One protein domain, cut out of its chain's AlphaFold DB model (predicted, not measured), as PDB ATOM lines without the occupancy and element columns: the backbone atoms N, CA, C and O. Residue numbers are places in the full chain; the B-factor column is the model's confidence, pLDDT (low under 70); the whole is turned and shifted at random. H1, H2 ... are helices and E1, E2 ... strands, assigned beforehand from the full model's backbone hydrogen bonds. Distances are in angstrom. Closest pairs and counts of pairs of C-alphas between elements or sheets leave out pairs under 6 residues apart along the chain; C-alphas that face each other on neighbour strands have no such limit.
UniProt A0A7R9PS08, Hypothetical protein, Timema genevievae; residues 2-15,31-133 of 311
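This is residues 2 to 15 and 31 to 133 of the 311 residues of the protein "Hypothetical protein" of Timema genevievae (UniProt A0A7R9PS08). The model is a flat, loose chain of parts: a ribbon of two strands, E1 and E2, at one end of the longest axis, a helical hairpin, H1 and H2, at the other, and between them a small strand pair, E3 and E4, with the short helix H3. H4 packs on the beginning of H1, residues 108 to 113 stick out, and the unnamed stretch 110 to 133 runs back toward the ribbon. The printed part has 117 residues, with four named helices and four named strands in the order E1 E2 E3 H1 H2 E4 H3 H4; each sheet, E1 - E2 and E3 - E4, is antiparallel, and the class is mixed, helices and strands. The radius of gyration of the C-alphas is 17.1 A, and the spans are 53 by 39 by 18 A.

Find C-alpha 8 at (96.462, 187.267, 141.109); from there E1, residues 8 to 15, runs 21.6 A. E2 is residues 31 to 35, 13.3 A long. Look next at E3, residues 47 to 51, 13.2 A, and E4, residues 85 to 89, 13.1 A. Between them in the chain are H1, residues 53 to 64, 16.7 A, beginning with C-alpha 53 at (111.642, 172.179, 133.918), and H2, residues 69 to 79, 15.3 A. H3 is residues 90 to 95, 8.5 A. H4, residues 100 to 109, runs 14.2 A to C-alpha 109 at (115.797, 159.915, 145.032).

Start at E1 and E2, antiparallel at 162 degrees, where N 9 and O 34 are 2.8 A apart, within hydrogen-bond range. E1 and E3 are apart. E3 and E4 are antiparallel at 146 degrees, with N 48 and O 88 within hydrogen-bond range at 2.8 A. The closest C-alphas of E3 and H3 are those of Leu 47 and Val 90, 6.5 A apart. H1 and H2 form a helical hairpin: they touch, closest at the C-alphas of Leu 62 and Arg 72, 6.9 A, at a shallow tilt of 9 degrees, opposite ways. H1 touches H4 with residues 54 to 58 alone, closest at the C-alphas of Pro 54 and Tyr 102, 5.8 A; they run the same way at a shallow tilt of 33 degrees, only just short of steep. H2 and H4 are only just apart, 8.1 A at their closest. In H1, H2, H3 and H4 every O i to N i+4 pair is within hydrogen-bond range.

The two C-alphas farthest apart are those of Glu 38 and Tyr 69, 53.7 A. Residues 16 to 30 are not printed, and C-alphas 15 and 31 are 10.1 A apart across this cut. E2 to E3 is a long link of 11 residues. The mean pLDDT of the printed part is 83.5; look for values under 70 at residues 2 to 4, 64, 66, 109 to 114 and 116.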
ATOM      1  N   GLY A   2     101.128 187.945 121.663       51.19
ATOM      2  CA  GLY A   2     100.961 189.075 122.585       51.19
ATOM      3  C   GLY A   2     101.474 188.727 123.984       51.19
ATOM      4  O   GLY A   2     101.644 187.547 124.294       51.19
ATOM      5  N   ARG A   3     101.737 189.748 124.803       58.31
ATOM      6  CA  ARG A   3     102.095 189.597 126.219       58.31
ATOM      7  C   ARG A   3     100.872 189.032 126.949       58.31
ATOM      8  O   ARG A   3      99.834 189.683 126.995       58.31
ATOM      9  N   LEU A   4     100.969 187.798 127.437       68.81
ATOM     10  CA  LEU A   4      99.955 187.232 128.323       68.81
ATOM     11  C   LEU A   4     100.211 187.801 129.721       68.81
ATOM     12  O   LEU A   4     101.282 187.580 130.284       68.81
ATOM     13  N   ARG A   5      99.256 188.575 130.232       79.06
ATOM     14  CA  ARG A   5      99.275 189.161 131.574       79.06
ATOM     15  C   ARG A   5      98.244 188.422 132.422       79.06
ATOM     16  O   ARG A   5      97.072 188.392 132.049       79.06
ATOM     17  N   PHE A   6      98.690 187.809 133.512       82.31
ATOM     18  CA  PHE A   6      97.832 187.129 134.480       82.31
ATOM     19  C   PHE A   6      98.022 187.796 135.828       82.31
ATOM     20  O   PHE A   6      99.152 187.927 136.289       82.31
ATOM     21  N   GLU A   7      96.916 188.196 136.435       85.88
ATOM     22  CA  GLU A   7      96.897 188.916 137.698       85.88
ATOM     23  C   GLU A   7      96.289 188.039 138.785       85.88
ATOM     24  O   GLU A   7      95.289 187.343 138.581       85.88
ATOM     25  N   SER A   8      96.917 188.034 139.953       86.25
ATOM     26  CA  SER A   8      96.462 187.267 141.109       86.25
ATOM     27  C   SER A   8      96.663 188.081 142.370       86.25
ATOM     28  O   SER A   8      97.722 188.659 142.583       86.25
ATOM     29  N   ARG A   9      95.656 188.083 143.238       90.00
ATOM     30  CA  ARG A   9      95.768 188.653 144.574       90.00
ATOM     31  C   ARG A   9      96.463 187.658 145.487       90.00
ATOM     32  O   ARG A   9      95.931 186.577 145.736       90.00
ATOM     33  N   GLU A  10      97.617 188.043 146.008       89.44
ATOM     34  CA  GLU A  10      98.279 187.344 147.105       89.44
ATOM     35  C   GLU A  10      97.713 187.831 148.445       89.44
ATOM     36  O   GLU A  10      97.410 189.007 148.637       89.44
ATOM     37  N   THR A  11      97.522 186.921 149.392       91.31
ATOM     38  CA  THR A  11      97.213 187.245 150.789       91.31
ATOM     39  C   THR A  11      98.193 186.496 151.667       91.31
ATOM     40  O   THR A  11      98.267 185.271 151.591       91.31
ATOM     41  N   VAL A  12      98.947 187.235 152.479       90.88
ATOM     42  CA  VAL A  12      99.977 186.693 153.369       90.88
ATOM     43  C   VAL A  12      99.544 186.895 154.815       90.88
ATOM     44  O   VAL A  12      99.377 188.022 155.275       90.88
ATOM     45  N   GLU A  13      99.388 185.800 155.554       94.06
ATOM     46  CA  GLU A  13      99.056 185.823 156.976       94.06
ATOM     47  C   GLU A  13     100.212 185.268 157.814       94.06
ATOM     48  O   GLU A  13     100.687 184.153 157.587       94.06
ATOM     49  N   LYS A  14     100.643 186.017 158.836       94.75
ATOM     50  CA  LYS A  14     101.598 185.525 159.839       94.75
ATOM     51  C   LYS A  14     100.843 184.650 160.846       94.75
ATOM     52  O   LYS A  14     100.010 185.139 161.606       94.75
ATOM     53  N   VAL A  15     101.134 183.354 160.863       96.56
ATOM     54  CA  VAL A  15     100.481 182.343 161.710       96.56
ATOM     55  C   VAL A  15     101.486 181.653 162.635       96.56
ATOM     56  O   VAL A  15     102.697 181.841 162.520       96.56
ATOM     57  N   ARG A  31     100.326 181.732 152.795       92.69
ATOM     58  CA  ARG A  31     100.085 182.505 151.576       92.69
ATOM     59  C   ARG A  31      98.943 181.884 150.795       92.69
ATOM     60  O   ARG A  31      98.901 180.672 150.613       92.69
ATOM     61  N   THR A  32      98.026 182.701 150.304       92.69
ATOM     62  CA  THR A  32      96.959 182.248 149.408       92.69
ATOM     63  C   THR A  32      96.897 183.135 148.186       92.69
ATOM     64  O   THR A  32      97.013 184.353 148.309       92.69
ATOM     65  N   TYR A  33      96.652 182.529 147.031       90.81
ATOM     66  CA  TYR A  33      96.534 183.237 145.764       90.81
ATOM     67  C   TYR A  33      95.118 183.111 145.221       90.81
ATOM     68  O   TYR A  33      94.547 182.019 145.181       90.81
ATOM     69  N   GLN A  34      94.557 184.238 144.803       91.50
ATOM     70  CA  GLN A  34      93.260 184.314 144.153       91.50
ATOM     71  C   GLN A  34      93.428 184.946 142.775       91.50
ATOM     72  O   GLN A  34      93.752 186.127 142.671       91.50
ATOM     73  N   PHE A  35      93.175 184.174 141.724       91.56
ATOM     74  CA  PHE A  35      93.202 184.680 140.358       91.56
ATOM     75  C   PHE A  35      92.133 185.755 140.118       91.56
ATOM     76  O   PHE A  35      90.990 185.612 140.565       91.56
ATOM     77  N   LEU A  36      92.513 186.817 139.400       91.88
ATOM     78  CA  LEU A  36      91.663 187.960 139.070       91.88
ATOM     79  C   LEU A  36      91.406 188.000 137.550       91.88
ATOM     80  O   LEU A  36      92.172 188.620 136.802       91.88
ATOM     81  N   PRO A  37      90.347 187.330 137.055       89.25
ATOM     82  CA  PRO A  37      90.061 187.257 135.622       89.25
ATOM     83  C   PRO A  37      89.743 188.621 134.993       89.25
ATOM     84  O   PRO A  37      89.996 188.815 133.811       89.25
ATOM     85  N   GLU A  38      89.190 189.565 135.756       89.62
ATOM     86  CA  GLU A  38      88.748 190.879 135.275       89.62
ATOM     87  C   GLU A  38      89.878 191.812 134.821       89.62
ATOM     88  O   GLU A  38      89.642 192.679 133.982       89.62
ATOM     89  N   ILE A  39      91.084 191.627 135.356       87.62
ATOM     90  CA  ILE A  39      92.283 192.415 135.029       87.62
ATOM     91  C   ILE A  39      93.367 191.562 134.352       87.62
ATOM     92  O   ILE A  39      94.474 192.030 134.096       87.62
ATOM     93  N   SER A  40      93.035 190.313 134.018       87.94
ATOM     94  CA  SER A  40      93.906 189.402 133.279       87.94
ATOM     95  C   SER A  40      93.583 189.426 131.784       87.94
ATOM     96  O   SER A  40      92.432 189.544 131.371       87.94
ATOM     97  N   ALA A  41      94.604 189.256 130.947       86.75
ATOM     98  CA  ALA A  41      94.447 189.202 129.491       86.75
ATOM     99  C   ALA A  41      93.853 187.868 128.991       86.75
ATOM    100  O   ALA A  41      93.447 187.773 127.832       86.75
ATOM    101  N   GLY A  42      93.835 186.837 129.840       85.88
ATOM    102  CA  GLY A  42      93.427 185.477 129.497       85.88
ATOM    103  C   GLY A  42      92.879 184.700 130.692       85.88
ATOM    104  O   GLY A  42      92.725 185.235 131.788       85.88
ATOM    105  N   SER A  43      92.577 183.426 130.465       89.12
ATOM    106  CA  SER A  43      92.101 182.499 131.491       89.12
ATOM    107  C   SER A  43      93.247 181.649 132.038       89.12
ATOM    108  O   SER A  43      94.156 181.277 131.302       89.12
ATOM    109  N   GLU A  44      93.168 181.243 133.306       88.94
ATOM    110  CA  GLU A  44      94.064 180.226 133.875       88.94
ATOM    111  C   GLU A  44      94.028 178.879 133.122       88.94
ATOM    112  O   GLU A  44      94.957 178.077 133.223       88.94
ATOM    113  N   ASP A  45      92.973 178.643 132.336       92.00
ATOM    114  CA  ASP A  45      92.801 177.478 131.471       92.00
ATOM    115  C   ASP A  45      93.482 177.591 130.099       92.00
ATOM    116  O   ASP A  45      93.480 176.615 129.339       92.00
ATOM    117  N   ASP A  46      94.054 178.751 129.769       91.12
ATOM    118  CA  ASP A  46      94.746 178.958 128.502       91.12
ATOM    119  C   ASP A  46      95.991 178.070 128.409       91.12
ATOM    120  O   ASP A  46      96.710 177.848 129.385       91.12
ATOM    121  N   LEU A  47      96.247 177.546 127.208       91.81
ATOM    122  CA  LEU A  47      97.386 176.670 126.957       91.81
ATOM    123  C   LEU A  47      98.640 177.482 126.635       91.81
ATOM    124  O   LEU A  47      98.646 178.316 125.726       91.81
ATOM    125  N   ILE A  48      99.724 177.156 127.328       90.12
ATOM    126  CA  ILE A  48     101.066 177.674 127.091       90.12
ATOM    127  C   ILE A  48     102.016 176.532 126.735       90.12
ATOM    128  O   ILE A  48     101.887 175.411 127.228       90.12
ATOM    129  N   ILE A  49     102.994 176.837 125.883       90.19
ATOM    130  CA  ILE A  49     104.086 175.923 125.549       90.19
ATOM    131  C   ILE A  49     105.303 176.352 126.357       90.19
ATOM    132  O   ILE A  49     105.799 177.467 126.197       90.19
ATOM    133  N   THR A  50     105.786 175.472 127.223       87.12
ATOM    134  CA  THR A  50     106.865 175.764 128.171       87.12
ATOM    135  C   THR A  50     107.921 174.661 128.142       87.12
ATOM    136  O   THR A  50     107.588 173.502 127.876       87.12
ATOM    137  N   PRO A  51     109.215 174.973 128.348       87.94
ATOM    138  CA  PRO A  51     110.222 173.936 128.517       87.94
ATOM    139  C   PRO A  51     109.899 173.046 129.726       87.94
ATOM    140  O   PRO A  51     109.444 173.504 130.772       87.94
ATOM    141  N   SER A  52     110.194 171.754 129.607       86.88
ATOM    142  CA  SER A  52     110.061 170.788 130.696       86.88
ATOM    143  C   SER A  52     111.119 171.051 131.776       86.88
ATOM    144  O   SER A  52     112.244 170.546 131.717       86.88
ATOM    145  N   ILE A  53     110.763 171.857 132.782       83.19
ATOM    146  CA  ILE A  53     111.642 172.179 133.918       83.19
ATOM    147  C   ILE A  53     112.043 170.920 134.715       83.19
ATOM    148  O   ILE A  53     113.228 170.809 135.054       83.19
ATOM    149  N   PRO A  54     111.158 169.926 134.963       84.06
ATOM    150  CA  PRO A  54     111.559 168.664 135.589       84.06
ATOM    151  C   PRO A  54     112.618 167.901 134.790       84.06
ATOM    152  O   PRO A  54     113.566 167.377 135.371       84.06
ATOM    153  N   LEU A  55     112.504 167.871 133.456       85.00
ATOM    154  CA  LEU A  55     113.487 167.223 132.584       85.00
ATOM    155  C   LEU A  55     114.845 167.929 132.644       85.00
ATOM    156  O   LEU A  55     115.876 167.269 132.773       85.00
ATOM    157  N   ILE A  56     114.839 169.263 132.582       83.00
ATOM    158  CA  ILE A  56     116.037 170.100 132.702       83.00
ATOM    159  C   ILE A  56     116.728 169.876 134.051       83.00
ATOM    160  O   ILE A  56     117.935 169.632 134.103       83.00
ATOM    161  N   SER A  57     115.957 169.919 135.136       77.62
ATOM    162  CA  SER A  57     116.466 169.736 136.497       77.62
ATOM    163  C   SER A  57     117.037 168.329 136.682       77.62
ATOM    164  O   SER A  57     118.121 168.174 137.237       77.62
ATOM    165  N   ALA A  58     116.372 167.305 136.138       77.31
ATOM    166  CA  ALA A  58     116.870 165.935 136.158       77.31
ATOM    167  C   ALA A  58     118.192 165.773 135.382       77.31
ATOM    168  O   ALA A  58     119.093 165.089 135.870       77.31
ATOM    169  N   ASP A  59     118.348 166.403 134.209       78.62
ATOM    170  CA  ASP A  59     119.622 166.371 133.467       78.62
ATOM    171  C   ASP A  59     120.754 167.037 134.259       78.62
ATOM    172  O   ASP A  59     121.861 166.495 134.320       78.62
ATOM    173  N   ASN A  60     120.477 168.170 134.913       75.94
ATOM    174  CA  ASN A  60     121.458 168.852 135.755       75.94
ATOM    175  C   ASN A  60     121.877 167.991 136.957       75.94
ATOM    176  O   ASN A  60     123.069 167.786 137.204       75.94
ATOM    177  N   GLU A  61     120.910 167.409 137.663       73.12
ATOM    178  CA  GLU A  61     121.175 166.550 138.817       73.12
ATOM    179  C   GLU A  61     121.940 165.275 138.431       73.12
ATOM    180  O   GLU A  61     122.857 164.860 139.140       73.12
ATOM    181  N   LEU A  62     121.685 164.685 137.256       74.75
ATOM    182  CA  LEU A  62     122.467 163.542 136.761       74.75
ATOM    183  C   LEU A  62     123.960 163.839 136.597       74.75
ATOM    184  O   LEU A  62     124.786 162.925 136.731       74.75
ATOM    185  N   ARG A  63     124.313 165.092 136.288       72.88
ATOM    186  CA  ARG A  63     125.709 165.532 136.189       72.88
ATOM    187  C   ARG A  63     126.341 165.682 137.570       72.88
ATOM    188  O   ARG A  63     127.517 165.352 137.718       72.88
ATOM    189  N   ARG A  64     125.564 166.118 138.567       69.00
ATOM    190  CA  ARG A  64     126.002 166.271 139.964       69.00
ATOM    191  C   ARG A  64     126.170 164.934 140.682       69.00
ATOM    192  O   ARG A  64     127.184 164.715 141.342       69.00
ATOM    193  N   TYR A  65     125.227 164.007 140.531       70.19
ATOM    194  CA  TYR A  65     125.314 162.700 141.181       70.19
ATOM    195  C   TYR A  65     126.382 161.814 140.542       70.19
ATOM    196  O   TYR A  65     126.399 161.598 139.328       70.19
ATOM    197  N   ASN A  66     127.236 161.206 141.371       69.12
ATOM    198  CA  ASN A  66     128.267 160.236 140.974       69.12
ATOM    199  C   ASN A  66     127.700 158.850 140.627       69.12
ATOM    200  O   ASN A  66     128.171 157.817 141.103       69.12
ATOM    201  N   PHE A  67     126.688 158.809 139.763       71.56
ATOM    202  CA  PHE A  67     126.237 157.568 139.154       71.56
ATOM    203  C   PHE A  67     127.376 156.913 138.358       71.56
ATOM    204  O   PHE A  67     128.174 157.587 137.697       71.56
ATOM    205  N   ASN A  68     127.443 155.579 138.386       82.75
ATOM    206  CA  ASN A  68     128.371 154.853 137.525       82.75
ATOM    207  C   ASN A  68     128.031 155.102 136.041       82.75
ATOM    208  O   ASN A  68     126.899 155.448 135.693       82.75
ATOM    209  N   TYR A  69     129.017 154.930 135.158       83.06
ATOM    210  CA  TYR A  69     128.883 155.257 133.733       83.06
ATOM    211  C   TYR A  69     127.664 154.595 133.073       83.06
ATOM    212  O   TYR A  69     126.970 155.223 132.278       83.06
ATOM    213  N   PHE A  70     127.373 153.344 133.438       82.94
ATOM    214  CA  PHE A  70     126.252 152.596 132.881       82.94
ATOM    215  C   PHE A  70     124.897 153.164 133.326       82.94
ATOM    216  O   PHE A  70     124.018 153.374 132.493       82.94
ATOM    217  N   ALA A  71     124.739 153.472 134.614       80.06
ATOM    218  CA  ALA A  71     123.537 154.104 135.146       80.06
ATOM    219  C   ALA A  71     123.315 155.486 134.516       80.06
ATOM    220  O   ALA A  71     122.222 155.753 134.022       80.06
ATOM    221  N   ARG A  72     124.367 156.318 134.426       82.88
ATOM    222  CA  ARG A  72     124.300 157.613 133.723       82.88
ATOM    223  C   ARG A  72     123.837 157.440 132.279       82.88
ATOM    224  O   ARG A  72     122.895 158.101 131.864       82.88
ATOM    225  N   PHE A  73     124.443 156.513 131.534       84.19
ATOM    226  CA  PHE A  73     124.069 156.240 130.145       84.19
ATOM    227  C   PHE A  73     122.595 155.837 130.004       84.19
ATOM    228  O   PHE A  73     121.896 156.370 129.143       84.19
ATOM    229  N   MET A  74     122.108 154.931 130.856       82.50
ATOM    230  CA  MET A  74     120.720 154.459 130.814       82.50
ATOM    231  C   MET A  74     119.715 155.571 131.128       82.50
ATOM    232  O   MET A  74     118.712 155.701 130.420       82.50
ATOM    233  N   VAL A  75     119.983 156.399 132.145       80.38
ATOM    234  CA  VAL A  75     119.093 157.520 132.468       80.38
ATOM    235  C   VAL A  75     119.140 158.572 131.358       80.38
ATOM    236  O   VAL A  75     118.089 158.948 130.848       80.38
ATOM    237  N   SER A  76     120.325 158.964 130.876       81.31
ATOM    238  CA  SER A  76     120.453 159.913 129.760       81.31
ATOM    239  C   SER A  76     119.764 159.424 128.480       81.31
ATOM    240  O   SER A  76     119.128 160.212 127.781       81.31
ATOM    241  N   ALA A  77     119.843 158.128 128.157       83.94
ATOM    242  CA  ALA A  77     119.144 157.550 127.008       83.94
ATOM    243  C   ALA A  77     117.614 157.575 127.167       83.94
ATOM    244  O   ALA A  77     116.899 157.636 126.166       83.94
ATOM    245  N   THR A  78     117.120 157.527 128.405       82.62
ATOM    246  CA  THR A  78     115.690 157.608 128.726       82.62
ATOM    247  C   THR A  78     115.197 159.051 128.657       82.62
ATOM    248  O   THR A  78     114.220 159.308 127.960       82.62
ATOM    249  N   LEU A  79     115.910 159.999 129.279       83.38
ATOM    250  CA  LEU A  79     115.559 161.423 129.259       83.38
ATOM    251  C   LEU A  79     115.489 161.991 127.834       83.38
ATOM    252  O   LEU A  79     114.582 162.750 127.522       83.38
ATOM    253  N   ARG A  80     116.375 161.556 126.927       83.00
ATOM    254  CA  ARG A  80     116.368 161.980 125.510       83.00
ATOM    255  C   ARG A  80     115.117 161.586 124.720       83.00
ATOM    256  O   ARG A  80     114.943 162.073 123.608       83.00
ATOM    257  N   LYS A  81     114.298 160.664 125.232       84.31
ATOM    258  CA  LYS A  81     113.038 160.251 124.592       84.31
ATOM    259  C   LYS A  81     111.843 161.084 125.052       84.31
ATOM    260  O   LYS A  81     110.749 160.883 124.533       84.31
ATOM    261  N   ILE A  82     112.038 161.948 126.043       86.06
ATOM    262  CA  ILE A  82     111.000 162.794 126.620       86.06
ATOM    263  C   ILE A  82     110.984 164.109 125.849       86.06
ATOM    264  O   ILE A  82     112.042 164.627 125.489       86.06
ATOM    265  N   ASP A  83     109.785 164.616 125.570       88.19
ATOM    266  CA  ASP A  83     109.628 165.893 124.883       88.19
ATOM    267  C   ASP A  83     110.237 167.027 125.734       88.19
ATOM    268  O   ASP A  83     109.912 167.135 126.926       88.19
ATOM    269  N   PRO A  84     111.148 167.847 125.174       86.31
ATOM    270  CA  PRO A  84     111.695 168.999 125.878       86.31
ATOM    271  C   PRO A  84     110.663 170.095 126.154       86.31
ATOM    272  O   PRO A  84     110.923 170.922 127.026       86.31
ATOM    273  N   PHE A  85     109.521 170.110 125.462       90.69
ATOM    274  CA  PHE A  85     108.443 171.073 125.679       90.69
ATOM    275  C   PHE A  85     107.169 170.391 126.180       90.69
ATOM    276  O   PHE A  85     106.929 169.204 125.954       90.69
ATOM    277  N   ARG A  86     106.354 171.160 126.899       89.19
ATOM    278  CA  ARG A  86     105.057 170.744 127.427       89.19
ATOM    279  C   ARG A  86     104.000 171.765 127.052       89.19
ATOM    280  O   ARG A  86     104.221 172.962 127.222       89.19
ATOM    281  N   ASP A  87     102.852 171.255 126.628       92.44
ATOM    282  CA  ASP A  87     101.621 172.025 126.510       92.44
ATOM    283  C   ASP A  87     100.888 171.917 127.852       92.44
ATOM    284  O   ASP A  87     100.436 170.832 128.227       92.44
ATOM    285  N   LEU A  88     100.821 173.014 128.602       92.62
ATOM    286  CA  LEU A  88     100.215 173.066 129.935       92.62
ATOM    287  C   LEU A  88      99.198 174.196 130.009       92.62
ATOM    288  O   LEU A  88      99.328 175.193 129.303       92.62
ATOM    289  N   ARG A  89      98.209 174.064 130.895       93.38
ATOM    290  CA  ARG A  89      97.401 175.215 131.311       93.38
ATOM    291  C   ARG A  89      98.251 176.137 132.177       93.38
ATOM    292  O   ARG A  89      99.178 175.678 132.846       93.38
ATOM    293  N   VAL A  90      97.915 177.420 132.213       91.00
ATOM    294  CA  VAL A  90      98.602 178.395 133.073       91.00
ATOM    295  C   VAL A  90      98.516 177.983 134.545       91.00
ATOM    296  O   VAL A  90      99.550 177.927 135.211       91.00
ATOM    297  N   GLN A  91      97.334 177.583 135.031       91.38
ATOM    298  CA  GLN A  91      97.183 177.083 136.408       91.38
ATOM    299  C   GLN A  91      98.054 175.857 136.701       91.38
ATOM    300  O   GLN A  91      98.673 175.780 137.758       91.38
ATOM    301  N   ASP A  92      98.136 174.919 135.759       92.94
ATOM    302  CA  ASP A  92      98.888 173.675 135.920       92.94
ATOM    303  C   ASP A  92     100.387 173.979 136.019       92.94
ATOM    304  O   ASP A  92     101.095 173.437 136.866       92.94
ATOM    305  N   PHE A  93     100.877 174.896 135.184       90.31
ATOM    306  CA  PHE A  93     102.269 175.334 135.197       90.31
ATOM    307  C   PHE A  93     102.662 176.064 136.493       90.31
ATOM    308  O   PHE A  93     103.756 175.834 137.022       90.31
ATOM    309  N   LEU A  94     101.780 176.920 137.020       88.31
ATOM    310  CA  LEU A  94     102.028 177.685 138.246       88.31
ATOM    311  C   LEU A  94     101.871 176.819 139.502       88.31
ATOM    312  O   LEU A  94     102.792 176.748 140.318       88.31
ATOM    313  N   TRP A  95     100.735 176.139 139.642       88.94
ATOM    314  CA  TRP A  95     100.303 175.511 140.895       88.94
ATOM    315  C   TRP A  95     100.562 174.011 140.966       88.94
ATOM    316  O   TRP A  95     100.625 173.460 142.065       88.94
ATOM    317  N   GLY A  96     100.765 173.348 139.831       90.56
ATOM    318  CA  GLY A  96     101.240 171.974 139.809       90.56
ATOM    319  C   GLY A  96     100.595 171.096 138.746       90.56
ATOM    320  O   GLY A  96      99.375 171.043 138.616       90.56
ATOM    321  N   TYR A  97     101.417 170.293 138.078       91.94
ATOM    322  CA  TYR A  97     100.987 169.236 137.168       91.94
ATOM    323  C   TYR A  97     101.713 167.919 137.443       91.94
ATOM    324  O   TYR A  97     102.770 167.868 138.081       91.94
ATOM    325  N   ASP A  98     101.119 166.834 136.953       89.69
ATOM    326  CA  ASP A  98     101.686 165.494 137.042       89.69
ATOM    327  C   ASP A  98     102.727 165.302 135.925       89.69
ATOM    328  O   ASP A  98     102.384 165.190 134.744       89.69
ATOM    329  N   ASP A  99     104.011 165.266 136.290       86.75
ATOM    330  CA  ASP A  99     105.111 165.072 135.343       86.75
ATOM    331  C   ASP A  99     105.767 163.683 135.503       86.75
ATOM    332  O   ASP A  99     106.277 163.351 136.576       86.75
ATOM    333  N   PRO A 100     105.839 162.863 134.435       84.69
ATOM    334  CA  PRO A 100     106.469 161.543 134.485       84.69
ATOM    335  C   PRO A 100     107.937 161.532 134.938       84.69
ATOM    336  O   PRO A 100     108.379 160.550 135.541       84.69
ATOM    337  N   VAL A 101     108.711 162.584 134.640       83.75
ATOM    338  CA  VAL A 101     110.105 162.707 135.095       83.75
ATOM    339  C   VAL A 101     110.125 162.982 136.587       83.75
ATOM    340  O   VAL A 101     110.872 162.320 137.302       83.75
ATOM    341  N   TYR A 102     109.282 163.903 137.056       83.00
ATOM    342  CA  TYR A 102     109.154 164.233 138.474       83.00
ATOM    343  C   TYR A 102     108.745 163.013 139.314       83.00
ATOM    344  O   TYR A 102     109.410 162.697 140.299       83.00
ATOM    345  N   GLU A 103     107.746 162.245 138.873       82.62
ATOM    346  CA  GLU A 103     107.312 161.013 139.554       82.62
ATOM    347  C   GLU A 103     108.402 159.931 139.590       82.62
ATOM    348  O   GLU A 103     108.631 159.258 140.605       82.62
ATOM    349  N   THR A 104     109.138 159.784 138.487       79.69
ATOM    350  CA  THR A 104     110.277 158.862 138.431       79.69
ATOM    351  C   THR A 104     111.392 159.323 139.370       79.69
ATOM    352  O   THR A 104     111.961 158.509 140.100       79.69
ATOM    353  N   ALA A 105     111.691 160.625 139.386       76.44
ATOM    354  CA  ALA A 105     112.699 161.212 140.253       76.44
ATOM    355  C   ALA A 105     112.351 160.985 141.724       76.44
ATOM    356  O   ALA A 105     113.189 160.438 142.437       76.44
ATOM    357  N   LYS A 106     111.114 161.273 142.158       76.81
ATOM    358  CA  LYS A 106     110.649 160.969 143.523       76.81
ATOM    359  C   LYS A 106     110.983 159.547 143.928       76.81
ATOM    360  O   LYS A 106     111.571 159.333 144.977       76.81
ATOM    361  N   THR A 107     110.665 158.576 143.077       73.62
ATOM    362  CA  THR A 107     110.900 157.160 143.385       73.62
ATOM    363  C   THR A 107     112.394 156.833 143.502       73.62
ATOM    364  O   THR A 107     112.796 156.063 144.372       73.62
ATOM    365  N   LEU A 108     113.229 157.416 142.636       71.81
ATOM    366  CA  LEU A 108     114.668 157.146 142.592       71.81
ATOM    367  C   LEU A 108     115.455 157.855 143.701       71.81
ATOM    368  O   LEU A 108     116.408 157.276 144.222       71.81
ATOM    369  N   VAL A 109     115.079 159.089 144.049       68.62
ATOM    370  CA  VAL A 109     115.797 159.915 145.032       68.62
ATOM    371  C   VAL A 109     115.107 160.009 146.391       68.62
ATOM    372  O   VAL A 109     115.702 160.576 147.299       68.62
ATOM    373  N   ALA A 110     113.936 159.385 146.589       64.44
ATOM    374  CA  ALA A 110     113.219 159.363 147.875       64.44
ATOM    375  C   ALA A 110     114.103 158.971 149.068       64.44
ATOM    376  O   ALA A 110     113.919 159.484 150.167       64.44
ATOM    377  N   PHE A 111     115.069 158.071 148.859       64.69
ATOM    378  CA  PHE A 111     115.981 157.611 149.911       64.69
ATOM    379  C   PHE A 111     117.173 158.546 150.167       64.69
ATOM    380  O   PHE A 111     117.847 158.387 151.180       64.69
ATOM    381  N   LEU A 112     117.467 159.471 149.248       66.06
ATOM    382  CA  LEU A 112     118.579 160.420 149.351       66.06
ATOM    383  C   LEU A 112     118.086 161.793 149.804       66.06
ATOM    384  O   LEU A 112     118.627 162.354 150.751       66.06
ATOM    385  N   ASN A 113     117.068 162.314 149.120       65.62
ATOM    386  CA  ASN A 113     116.432 163.585 149.423       65.62
ATOM    387  C   ASN A 113     114.983 163.555 148.896       65.62
ATOM    388  O   ASN A 113     114.785 163.642 147.679       65.62
ATOM    389  N   PRO A 114     113.970 163.348 149.758       66.25
ATOM    390  CA  PRO A 114     112.581 163.308 149.317       66.25
ATOM    391  C   PRO A 114     112.160 164.678 148.780       66.25
ATOM    392  O   PRO A 114     112.469 165.710 149.371       66.25
ATOM    393  N   LEU A 115     111.448 164.685 147.652       71.94
ATOM    394  CA  LEU A 115     110.885 165.920 147.116       71.94
ATOM    395  C   LEU A 115     109.668 166.321 147.969       71.94
ATOM    396  O   LEU A 115     108.831 165.456 148.239       71.94
ATOM    397  N   PRO A 116     109.554 167.594 148.385       69.12
ATOM    398  CA  PRO A 116     108.550 168.017 149.364       69.12
ATOM    399  C   PRO A 116     107.111 168.037 148.827       69.12
ATOM    400  O   PRO A 116     106.173 167.948 149.613       69.12
ATOM    401  N   TYR A 117     106.915 168.116 147.505       79.06
ATOM    402  CA  TYR A 117     105.595 168.319 146.896       79.06
ATOM    403  C   TYR A 117     105.121 167.125 146.064       79.06
ATOM    404  O   TYR A 117     105.896 166.417 145.418       79.06
ATOM    405  N   GLU A 118     103.802 166.923 146.036       81.19
ATOM    406  CA  GLU A 118     103.174 165.886 145.215       81.19
ATOM    407  C   GLU A 118     103.165 166.224 143.723       81.19
ATOM    408  O   GLU A 118     103.112 165.316 142.905       81.19
ATOM    409  N   LYS A 119     103.273 167.493 143.336       86.25
ATOM    410  CA  LYS A 119     103.283 167.907 141.931       86.25
ATOM    411  C   LYS A 119     104.398 168.899 141.674       86.25
ATOM    412  O   LYS A 119     104.866 169.567 142.594       86.25
ATOM    413  N   PHE A 120     104.807 168.996 140.415       85.69
ATOM    414  CA  PHE A 120     105.722 170.042 139.995       85.69
ATOM    415  C   PHE A 120     104.927 171.257 139.516       85.69
ATOM    416  O   PHE A 120     104.141 171.137 138.582       85.69
ATOM    417  N   GLY A 121     105.170 172.417 140.119       86.25
ATOM    418  CA  GLY A 121     104.676 173.723 139.685       86.25
ATOM    419  C   GLY A 121     105.670 174.796 140.118       86.25
ATOM    420  O   GLY A 121     106.398 174.594 141.091       86.25
ATOM    421  N   ILE A 122     105.744 175.916 139.400       82.25
ATOM    422  CA  ILE A 122     106.739 176.961 139.707       82.25
ATOM    423  C   ILE A 122     106.471 177.623 141.064       82.25
ATOM    424  O   ILE A 122     107.412 177.926 141.792       82.25
ATOM    425  N   LEU A 123     105.201 177.810 141.419       84.88
ATOM    426  CA  LEU A 123     104.768 178.497 142.635       84.88
ATOM    427  C   LEU A 123     104.146 177.546 143.664       84.88
ATOM    428  O   LEU A 123     103.631 178.003 144.682       84.88
ATOM    429  N   VAL A 124     104.224 176.226 143.446       84.06
ATOM    430  CA  VAL A 124     103.637 175.224 144.357       84.06
ATOM    431  C   VAL A 124     104.154 175.382 145.789       84.06
ATOM    432  O   VAL A 124     103.392 175.248 146.738       84.06
ATOM    433  N   ALA A 125     105.430 175.748 145.936       79.94
ATOM    434  CA  ALA A 125     106.072 175.946 147.231       79.94
ATOM    435  C   ALA A 125     105.645 177.229 147.951       79.94
ATOM    436  O   ALA A 125     105.856 177.357 149.153       79.94
ATOM    437  N   ARG A 126     105.065 178.185 147.220       83.62
ATOM    438  CA  ARG A 126     104.643 179.473 147.769       83.62
ATOM    439  C   ARG A 126     103.186 179.473 148.209       83.62
ATOM    440  O   ARG A 126     102.784 180.435 148.843       83.62
ATOM    441  N   ASN A 127     102.402 178.441 147.891       87.19
ATOM    442  CA  ASN A 127     100.982 178.384 148.225       87.19
ATOM    443  C   ASN A 127     100.725 177.563 149.497       87.19
ATOM    444  O   ASN A 127     101.147 176.413 149.610       87.19
ATOM    445  N   GLY A 128      99.964 178.137 150.422       90.50
ATOM    446  CA  GLY A 128      99.621 177.556 151.711       90.50
ATOM    447  C   GLY A 128     100.603 177.919 152.822       90.50
ATOM    448  O   GLY A 128     101.282 178.947 152.789       90.50
ATOM    449  N   LEU A 129     100.634 177.067 153.849       92.12
ATOM    450  CA  LEU A 129     101.472 177.252 155.026       92.12
ATOM    451  C   LEU A 129     102.926 176.907 154.700       92.12
ATOM    452  O   LEU A 129     103.238 175.747 154.441       92.12
ATOM    453  N   SER A 130     103.810 177.895 154.793       89.56
ATOM    454  CA  SER A 130     105.247 177.677 154.668       89.56
ATOM    455  C   SER A 130     105.785 176.853 155.839       89.56
ATOM    456  O   SER A 130     105.446 177.092 157.002       89.56
ATOM    457  N   GLU A 131     106.668 175.898 155.546       88.31
ATOM    458  CA  GLU A 131     107.444 175.186 156.570       88.31
ATOM    459  C   GLU A 131     108.496 176.091 157.226       88.31
ATOM    460  O   GLU A 131     108.938 175.815 158.346       88.31
ATOM    461  N   ASP A 132     108.849 177.197 156.565       90.62
ATOM    462  CA  ASP A 132     109.851 178.127 157.051       90.62
ATOM    463  C   ASP A 132     109.384 178.861 158.304       90.62
ATOM    464  O   ASP A 132     108.249 179.332 158.420       90.62
ATOM    465  N   ARG A 133     110.306 179.004 159.254       95.06
ATOM    466  CA  ARG A 133     110.120 179.748 160.497       95.06
ATOM    467  C   ARG A 133     110.996 180.986 160.480       95.06
ATOM    468  O   ARG A 133     112.221 180.895 160.599       95.06
TER     469      ARG A 133